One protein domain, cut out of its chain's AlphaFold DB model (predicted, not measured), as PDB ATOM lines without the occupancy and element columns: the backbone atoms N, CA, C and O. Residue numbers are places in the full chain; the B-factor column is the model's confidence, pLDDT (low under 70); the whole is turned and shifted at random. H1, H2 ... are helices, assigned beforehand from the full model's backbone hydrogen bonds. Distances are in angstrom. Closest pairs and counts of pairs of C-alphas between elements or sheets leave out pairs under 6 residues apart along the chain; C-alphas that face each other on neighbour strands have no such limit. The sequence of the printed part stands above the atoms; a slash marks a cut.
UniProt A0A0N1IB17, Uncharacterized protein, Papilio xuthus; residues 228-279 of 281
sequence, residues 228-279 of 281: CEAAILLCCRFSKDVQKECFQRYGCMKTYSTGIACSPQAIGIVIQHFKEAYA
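What this domain is: This is residues 228 to 279 of the 281 residues of an uncharacterized protein of Papilio xuthus (UniProt A0A0N1IB17). The longest helix, H4, extends from a cluster of three shorter helices and makes one end of an elongated outline. In the cluster H1 and H2 form a steeply tilted helical hairpin, and the very short H3 packs on H2; H4 meets the cluster at H1. The printed part has 52 residues with four named helices, in the order H1, H2, H3, H4, and no named strand; the class is all helix. By its radius of gyration of the C-alphas, 10.7 A, the whole is compact, and its spans are 33 by 19 by 17 A.

Where its parts are: H4, residues 264 to 278, is 21.0 A from first to last C-alpha and ends with C-alpha 278 at (14.809, 39.032, 6.196). H1, residues 228 to 235, begins with C-alpha 228 at (18.029, 48.528, -7.445) and measures 9.9 A. H2, residues 240 to 249, measures 14.6 A, and H3, residues 253 to 257, 6.0 A.

How they stand to each other: H4 touches H1 with residues 267 to 270 alone; the closest C-alphas, of Glu 229 and Val 270, are 6.0 A apart. Their lines stand at a steep tilt of 61 degrees, opposite ways. H1 and H2, a helical hairpin, touch at Cys 235 and Gln 243, whose C-alphas, the closest, are 5.3 A apart; their tilt is steep, 45 degrees, opposite ways. H2 touches H3, with the closest C-alphas, of Phe 247 and Met 253, 5.4 A apart. H1 and H3 are close but not clearly touching: their closest C-alphas, of Cys 228 and Thr 255, are 7.1 A apart. H4 is apart from H2 and from H3. Every O i to N i+4 pair is within hydrogen-bond range in H3 and H4, against 3 of 4 in H1 and 5 of 6 in H2.

The domain as a whole: The two C-alphas farthest apart, of Asp 241 and Ala 279, are 33.6 A apart. The printed part has no cut. The links H1 to H2 and H2 to H3 are tight, and H3 to H4, with 6 residues between them, is short. The mean pLDDT of the printed part is 91.4, and no printed residue is under 70.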
ATOM      1  N   CYS A 228      17.353  49.064  -6.265       92.94
ATOM      2  CA  CYS A 228      18.029  48.528  -7.445       92.94
ATOM      3  C   CYS A 228      18.454  47.066  -7.323       92.94
ATOM      4  O   CYS A 228      18.557  46.391  -8.343       92.94
ATOM      5  N   GLU A 229      18.656  46.564  -6.107       92.62
ATOM      6  CA  GLU A 229      18.865  45.136  -5.879       92.62
ATOM      7  C   GLU A 229      17.541  44.381  -6.071       92.62
ATOM      8  O   GLU A 229      17.501  43.376  -6.773       92.62
ATOM      9  N   ALA A 230      16.418  44.923  -5.585       92.75
ATOM     10  CA  ALA A 230      15.092  44.374  -5.891       92.75
ATOM     11  C   ALA A 230      14.797  44.379  -7.406       92.75
ATOM     12  O   ALA A 230      14.280  43.400  -7.952       92.75
ATOM     13  N   ALA A 231      15.168  45.458  -8.104       94.38
ATOM     14  CA  ALA A 231      14.992  45.578  -9.549       94.38
ATOM     15  C   ALA A 231      15.764  44.499 -10.328       94.38
ATOM     16  O   ALA A 231      15.261  44.029 -11.346       94.38
ATOM     17  N   ILE A 232      16.928  44.044  -9.841       94.31
ATOM     18  CA  ILE A 232      17.654  42.914 -10.445       94.31
ATOM     19  C   ILE A 232      16.778  41.656 -10.461       94.31
ATOM     20  O   ILE A 232      16.611  41.037 -11.511       94.31
ATOM     21  N   LEU A 233      16.144  41.312  -9.337       93.44
ATOM     22  CA  LEU A 233      15.292  40.121  -9.250       93.44
ATOM     23  C   LEU A 233      14.027  40.234 -10.116       93.44
ATOM     24  O   LEU A 233      13.566  39.244 -10.683       93.44
ATOM     25  N   LEU A 234      13.469  41.440 -10.242       93.56
ATOM     26  CA  LEU A 234      12.219  41.684 -10.970       93.56
ATOM     27  C   LEU A 234      12.408  41.831 -12.484       93.56
ATOM     28  O   LEU A 234      11.545  41.400 -13.255       93.56
ATOM     29  N   CYS A 235      13.500  42.462 -12.912       94.06
ATOM     30  CA  CYS A 235      13.723  42.826 -14.307       94.06
ATOM     31  C   CYS A 235      14.503  41.761 -15.081       94.06
ATOM     32  O   CYS A 235      14.235  41.573 -16.266       94.06
ATOM     33  N   CYS A 236      15.403  41.011 -14.440       93.25
ATOM     34  CA  CYS A 236      16.272  40.054 -15.138       93.25
ATOM     35  C   CYS A 236      15.569  38.793 -15.667       93.25
ATOM     36  O   CYS A 236      16.189  38.004 -16.371       93.25
ATOM     37  N   ARG A 237      14.268  38.627 -15.394       90.94
ATOM     38  CA  ARG A 237      13.427  37.569 -15.981       90.94
ATOM     39  C   ARG A 237      13.017  37.825 -17.437       90.94
ATOM     40  O   ARG A 237      12.542  36.910 -18.097       90.94
ATOM     41  N   PHE A 238      13.135  39.064 -17.916       90.06
ATOM     42  CA  PHE A 238      12.701  39.453 -19.261       90.06
ATOM     43  C   PHE A 238      13.843  39.380 -20.287       90.06
ATOM     44  O   PHE A 238      15.001  39.185 -19.922       90.06
ATOM     45  N   SER A 239      13.537  39.558 -21.575       89.31
ATOM     46  CA  SER A 239      14.541  39.712 -22.641       89.31
ATOM     47  C   SER A 239      15.306  41.039 -22.513       89.31
ATOM     48  O   SER A 239      14.835  41.973 -21.866       89.31
ATOM     49  N   LYS A 240      16.493  41.148 -23.129       86.75
ATOM     50  CA  LYS A 240      17.407  42.301 -22.963       86.75
ATOM     51  C   LYS A 240      16.757  43.664 -23.241       86.75
ATOM     52  O   LYS A 240      17.030  44.610 -22.504       86.75
ATOM     53  N   ASP A 241      15.887  43.751 -24.246       85.00
ATOM     54  CA  ASP A 241      15.219  45.005 -24.624       85.00
ATOM     55  C   ASP A 241      14.211  45.453 -23.557       85.00
ATOM     56  O   ASP A 241      14.181  46.617 -23.159       85.00
ATOM     57  N   VAL A 242      13.458  44.498 -23.005       91.56
ATOM     58  CA  VAL A 242      12.470  44.730 -21.941       91.56
ATOM     59  C   VAL A 242      13.152  44.949 -20.585       91.56
ATOM     60  O   VAL A 242      12.668  45.724 -19.760       91.56
ATOM     61  N   GLN A 243      14.309  44.319 -20.350       92.38
ATOM     62  CA  GLN A 243      15.117  44.545 -19.149       92.38
ATOM     63  C   GLN A 243      15.485  46.022 -19.016       92.38
ATOM     64  O   GLN A 243      15.284  46.598 -17.948       92.38
ATOM     65  N   LYS A 244      15.973  46.645 -20.095       91.06
ATOM     66  CA  LYS A 244      16.376  48.057 -20.090       91.06
ATOM     67  C   LYS A 244      15.232  48.966 -19.642       91.06
ATOM     68  O   LYS A 244      15.414  49.780 -18.740       91.06
ATOM     69  N   GLU A 245      14.050  48.791 -20.229       93.44
ATOM     70  CA  GLU A 245      12.865  49.572 -19.868       93.44
ATOM     71  C   GLU A 245      12.440  49.313 -18.414       93.44
ATOM     72  O   GLU A 245      12.128  50.244 -17.671       93.44
ATOM     73  N   CYS A 246      12.493  48.057 -17.967       94.94
ATOM     74  CA  CYS A 246      12.182  47.696 -16.590       94.94
ATOM     75  C   CYS A 246      13.124  48.395 -15.593       94.94
ATOM     76  O   CYS A 246      12.652  49.064 -14.675       94.94
ATOM     77  N   PHE A 247      14.443  48.336 -15.803       95.00
ATOM     78  CA  PHE A 247      15.414  49.039 -14.954       95.00
ATOM     79  C   PHE A 247      15.238  50.562 -14.999       95.00
ATOM     80  O   PHE A 247      15.461  51.230 -13.986       95.00
ATOM     81  N   GLN A 248      14.801  51.115 -16.134       94.06
ATOM     82  CA  GLN A 248      14.477  52.533 -16.268       94.06
ATOM     83  C   GLN A 248      13.296  52.947 -15.389       94.06
ATOM     84  O   GLN A 248      13.391  53.970 -14.712       94.06
ATOM     85  N   ARG A 249      12.232  52.138 -15.326       93.94
ATOM     86  CA  ARG A 249      11.065  52.407 -14.466       93.94
ATOM     87  C   ARG A 249      11.422  52.449 -12.977       93.94
ATOM     88  O   ARG A 249      10.845  53.242 -12.243       93.94
ATOM     89  N   TYR A 250      12.402  51.654 -12.546       93.88
ATOM     90  CA  TYR A 250      12.904  51.657 -11.164       93.88
ATOM     91  C   TYR A 250      14.023  52.683 -10.904       93.88
ATOM     92  O   TYR A 250      14.539  52.748  -9.792       93.88
ATOM     93  N   GLY A 251      14.436  53.477 -11.901       93.94
ATOM     94  CA  GLY A 251      15.537  54.443 -11.753       93.94
ATOM     95  C   GLY A 251      16.931  53.803 -11.643       93.94
ATOM     96  O   GLY A 251      17.900  54.465 -11.276       93.94
ATOM     97  N   CYS A 252      17.059  52.525 -11.999       94.25
ATOM     98  CA  CYS A 252      18.251  51.701 -11.797       94.25
ATOM     99  C   CYS A 252      19.037  51.465 -13.094       94.25
ATOM    100  O   CYS A 252      19.721  50.452 -13.260       94.25
ATOM    101  N   MET A 253      18.976  52.428 -14.020       91.94
ATOM    102  CA  MET A 253      19.678  52.363 -15.308       91.94
ATOM    103  C   MET A 253      21.190  52.226 -15.161       91.94
ATOM    104  O   MET A 253      21.813  51.541 -15.966       91.94
ATOM    105  N   LYS A 254      21.779  52.831 -14.121       90.31
ATOM    106  CA  LYS A 254      23.214  52.696 -13.834       90.31
ATOM    107  C   LYS A 254      23.583  51.234 -13.604       90.31
ATOM    108  O   LYS A 254      24.529  50.743 -14.209       90.31
ATOM    109  N   THR A 255      22.782  50.523 -12.816       89.50
ATOM    110  CA  THR A 255      22.967  49.098 -12.539       89.50
ATOM    111  C   THR A 255      22.884  48.280 -13.823       89.50
ATOM    112  O   THR A 255      23.791  47.504 -14.099       89.50
ATOM    113  N   TYR A 256      21.876  48.515 -14.667       89.31
ATOM    114  CA  TYR A 256      21.757  47.833 -15.961       89.31
ATOM    115  C   TYR A 256      22.929  48.133 -16.910       89.31
ATOM    116  O   TYR A 256      23.461  47.220 -17.537       89.31
ATOM    117  N   SER A 257      23.385  49.390 -16.974       88.81
ATOM    118  CA  SER A 257      24.468  49.818 -17.873       88.81
ATOM    119  C   SER A 257      25.816  49.144 -17.601       88.81
ATOM    120  O   SER A 257      26.657  49.098 -18.491       88.81
ATOM    121  N   THR A 258      26.004  48.561 -16.411       87.75
ATOM    122  CA  THR A 258      27.194  47.753 -16.097       87.75
ATOM    123  C   THR A 258      27.245  46.424 -16.858       87.75
ATOM    124  O   THR A 258      28.289  45.779 -16.883       87.75
ATOM    125  N   GLY A 259      26.131  45.968 -17.449       86.31
ATOM    126  CA  GLY A 259      26.045  44.715 -18.209       86.31
ATOM    127  C   GLY A 259      26.074  43.437 -17.360       86.31
ATOM    128  O   GLY A 259      25.767  42.361 -17.869       86.31
ATOM    129  N   ILE A 260      26.378  43.541 -16.064       87.81
ATOM    130  CA  ILE A 260      26.496  42.403 -15.139       87.81
ATOM    131  C   ILE A 260      25.269  42.209 -14.241       87.81
ATOM    132  O   ILE A 260      25.175  41.190 -13.559       87.81
ATOM    133  N   ALA A 261      24.314  43.147 -14.258       87.94
ATOM    134  CA  ALA A 261      23.139  43.139 -13.382       87.94
ATOM    135  C   ALA A 261      22.321  41.840 -13.464       87.94
ATOM    136  O   ALA A 261      21.860  41.350 -12.441       87.94
ATOM    137  N   CYS A 262      22.186  41.261 -14.661       91.81
ATOM    138  CA  CYS A 262      21.439  40.019 -14.887       91.81
ATOM    139  C   CYS A 262      22.322  38.774 -14.997       91.81
ATOM    140  O   CYS A 262      21.867  37.729 -15.464       91.81
ATOM    141  N   SER A 263      23.585  38.866 -14.577       92.75
ATOM    142  CA  SER A 263      24.434  37.685 -14.451       92.75
ATOM    143  C   SER A 263      23.940  36.791 -13.302       92.75
ATOM    144  O   SER A 263      23.460  37.300 -12.283       92.75
ATOM    145  N   PRO A 264      24.089  35.459 -13.408       91.12
ATOM    146  CA  PRO A 264      23.686  34.544 -12.340       91.12
ATOM    147  C   PRO A 264      24.423  34.820 -11.020       91.12
ATOM    148  O   PRO A 264      23.855  34.635  -9.947       91.12
ATOM    149  N   GLN A 265      25.660  35.327 -11.088       91.44
ATOM    150  CA  GLN A 265      26.441  35.728  -9.916       91.44
ATOM    151  C   GLN A 265      25.822  36.934  -9.198       91.44
ATOM    152  O   GLN A 265      25.627  36.886  -7.985       91.44
ATOM    153  N   ALA A 266      25.457  37.988  -9.936       91.00
ATOM    154  CA  ALA A 266      24.820  39.171  -9.358       91.00
ATOM    155  C   ALA A 266      23.472  38.829  -8.708       91.00
ATOM    156  O   ALA A 266      23.194  39.257  -7.589       91.00
ATOM    157  N   ILE A 267      22.665  37.994  -9.371       93.00
ATOM    158  CA  ILE A 267      21.381  37.528  -8.834       93.00
ATOM    159  C   ILE A 267      21.593  36.728  -7.539       93.00
ATOM    160  O   ILE A 267      20.887  36.958  -6.558       93.00
ATOM    161  N   GLY A 268      22.587  35.834  -7.499       92.62
ATOM    162  CA  GLY A 268      22.919  35.057  -6.302       92.62
ATOM    163  C   GLY A 268      23.312  35.929  -5.104       92.62
ATOM    164  O   GLY A 268      22.807  35.713  -4.002       92.62
ATOM    165  N   ILE A 269      24.146  36.950  -5.326       92.06
ATOM    166  CA  ILE A 269      24.552  37.912  -4.285       92.06
ATOM    167  C   ILE A 269      23.335  38.665  -3.744       92.06
ATOM    168  O   ILE A 269      23.156  38.769  -2.531       92.06
ATOM    169  N   VAL A 270      22.469  39.146  -4.635       93.19
ATOM    170  CA  VAL A 270      21.258  39.870  -4.242       93.19
ATOM    171  C   VAL A 270      20.329  38.971  -3.425       93.19
ATOM    172  O   VAL A 270      19.882  39.374  -2.353       93.19
ATOM    173  N   ILE A 271      20.080  37.733  -3.860       93.31
ATOM    174  CA  ILE A 271      19.267  36.776  -3.093       93.31
ATOM    175  C   ILE A 271      19.863  36.555  -1.698       93.31
ATOM    176  O   ILE A 271      19.114  36.503  -0.722       93.31
ATOM    177  N   GLN A 272      21.188  36.452  -1.586       91.94
ATOM    178  CA  GLN A 272      21.859  36.294  -0.298       91.94
ATOM    179  C   GLN A 272      21.669  37.524   0.602       91.94
ATOM    180  O   GLN A 272      21.310  37.364   1.767       91.94
ATOM    181  N   HIS A 273      21.798  38.739   0.060       91.38
ATOM    182  CA  HIS A 273      21.487  39.976   0.789       91.38
ATOM    183  C   HIS A 273      20.040  39.992   1.305       91.38
ATOM    184  O   HIS A 273      19.805  40.305   2.473       91.38
ATOM    185  N   PHE A 274      19.065  39.603   0.476       92.00
ATOM    186  CA  PHE A 274      17.667  39.501   0.907       92.00
ATOM    187  C   PHE A 274      17.479  38.430   1.992       92.00
ATOM    188  O   PHE A 274      16.792  38.679   2.983       92.00
ATOM    189  N   LYS A 275      18.119  37.263   1.864       91.12
ATOM    190  CA  LYS A 275      18.071  36.210   2.890       91.12
ATOM    191  C   LYS A 275      18.629  36.698   4.225       91.12
ATOM    192  O   LYS A 275      17.978  36.531   5.243       91.12
ATOM    193  N   GLU A 276      19.790  37.341   4.243       89.62
ATOM    194  CA  GLU A 276      20.417  37.826   5.483       89.62
ATOM    195  C   GLU A 276      19.642  38.984   6.140       89.62
ATOM    196  O   GLU A 276      19.613  39.123   7.376       89.62
ATOM    197  N   ALA A 277      18.987  39.809   5.321       88.69
ATOM    198  CA  ALA A 277      18.157  40.910   5.789       88.69
ATOM    199  C   ALA A 277      16.848  40.423   6.432       88.69
ATOM    200  O   ALA A 277      16.493  40.923   7.501       88.69
ATOM    201  N   TYR A 278      16.170  39.442   5.821       87.44
ATOM    202  CA  TYR A 278      14.809  39.032   6.196       87.44
ATOM    203  C   TYR A 278      14.694  37.640   6.839       87.44
ATOM    204  O   TYR A 278      13.588  37.248   7.211       87.44
ATOM    205  N   ALA A 279      15.783  36.878   6.988       84.88
ATOM    206  CA  ALA A 279      15.728  35.587   7.671       84.88
ATOM    207  C   ALA A 279      15.280  35.750   9.140       84.88
ATOM    208  O   ALA A 279      15.787  36.645   9.832       84.88
TER     209      ALA A 279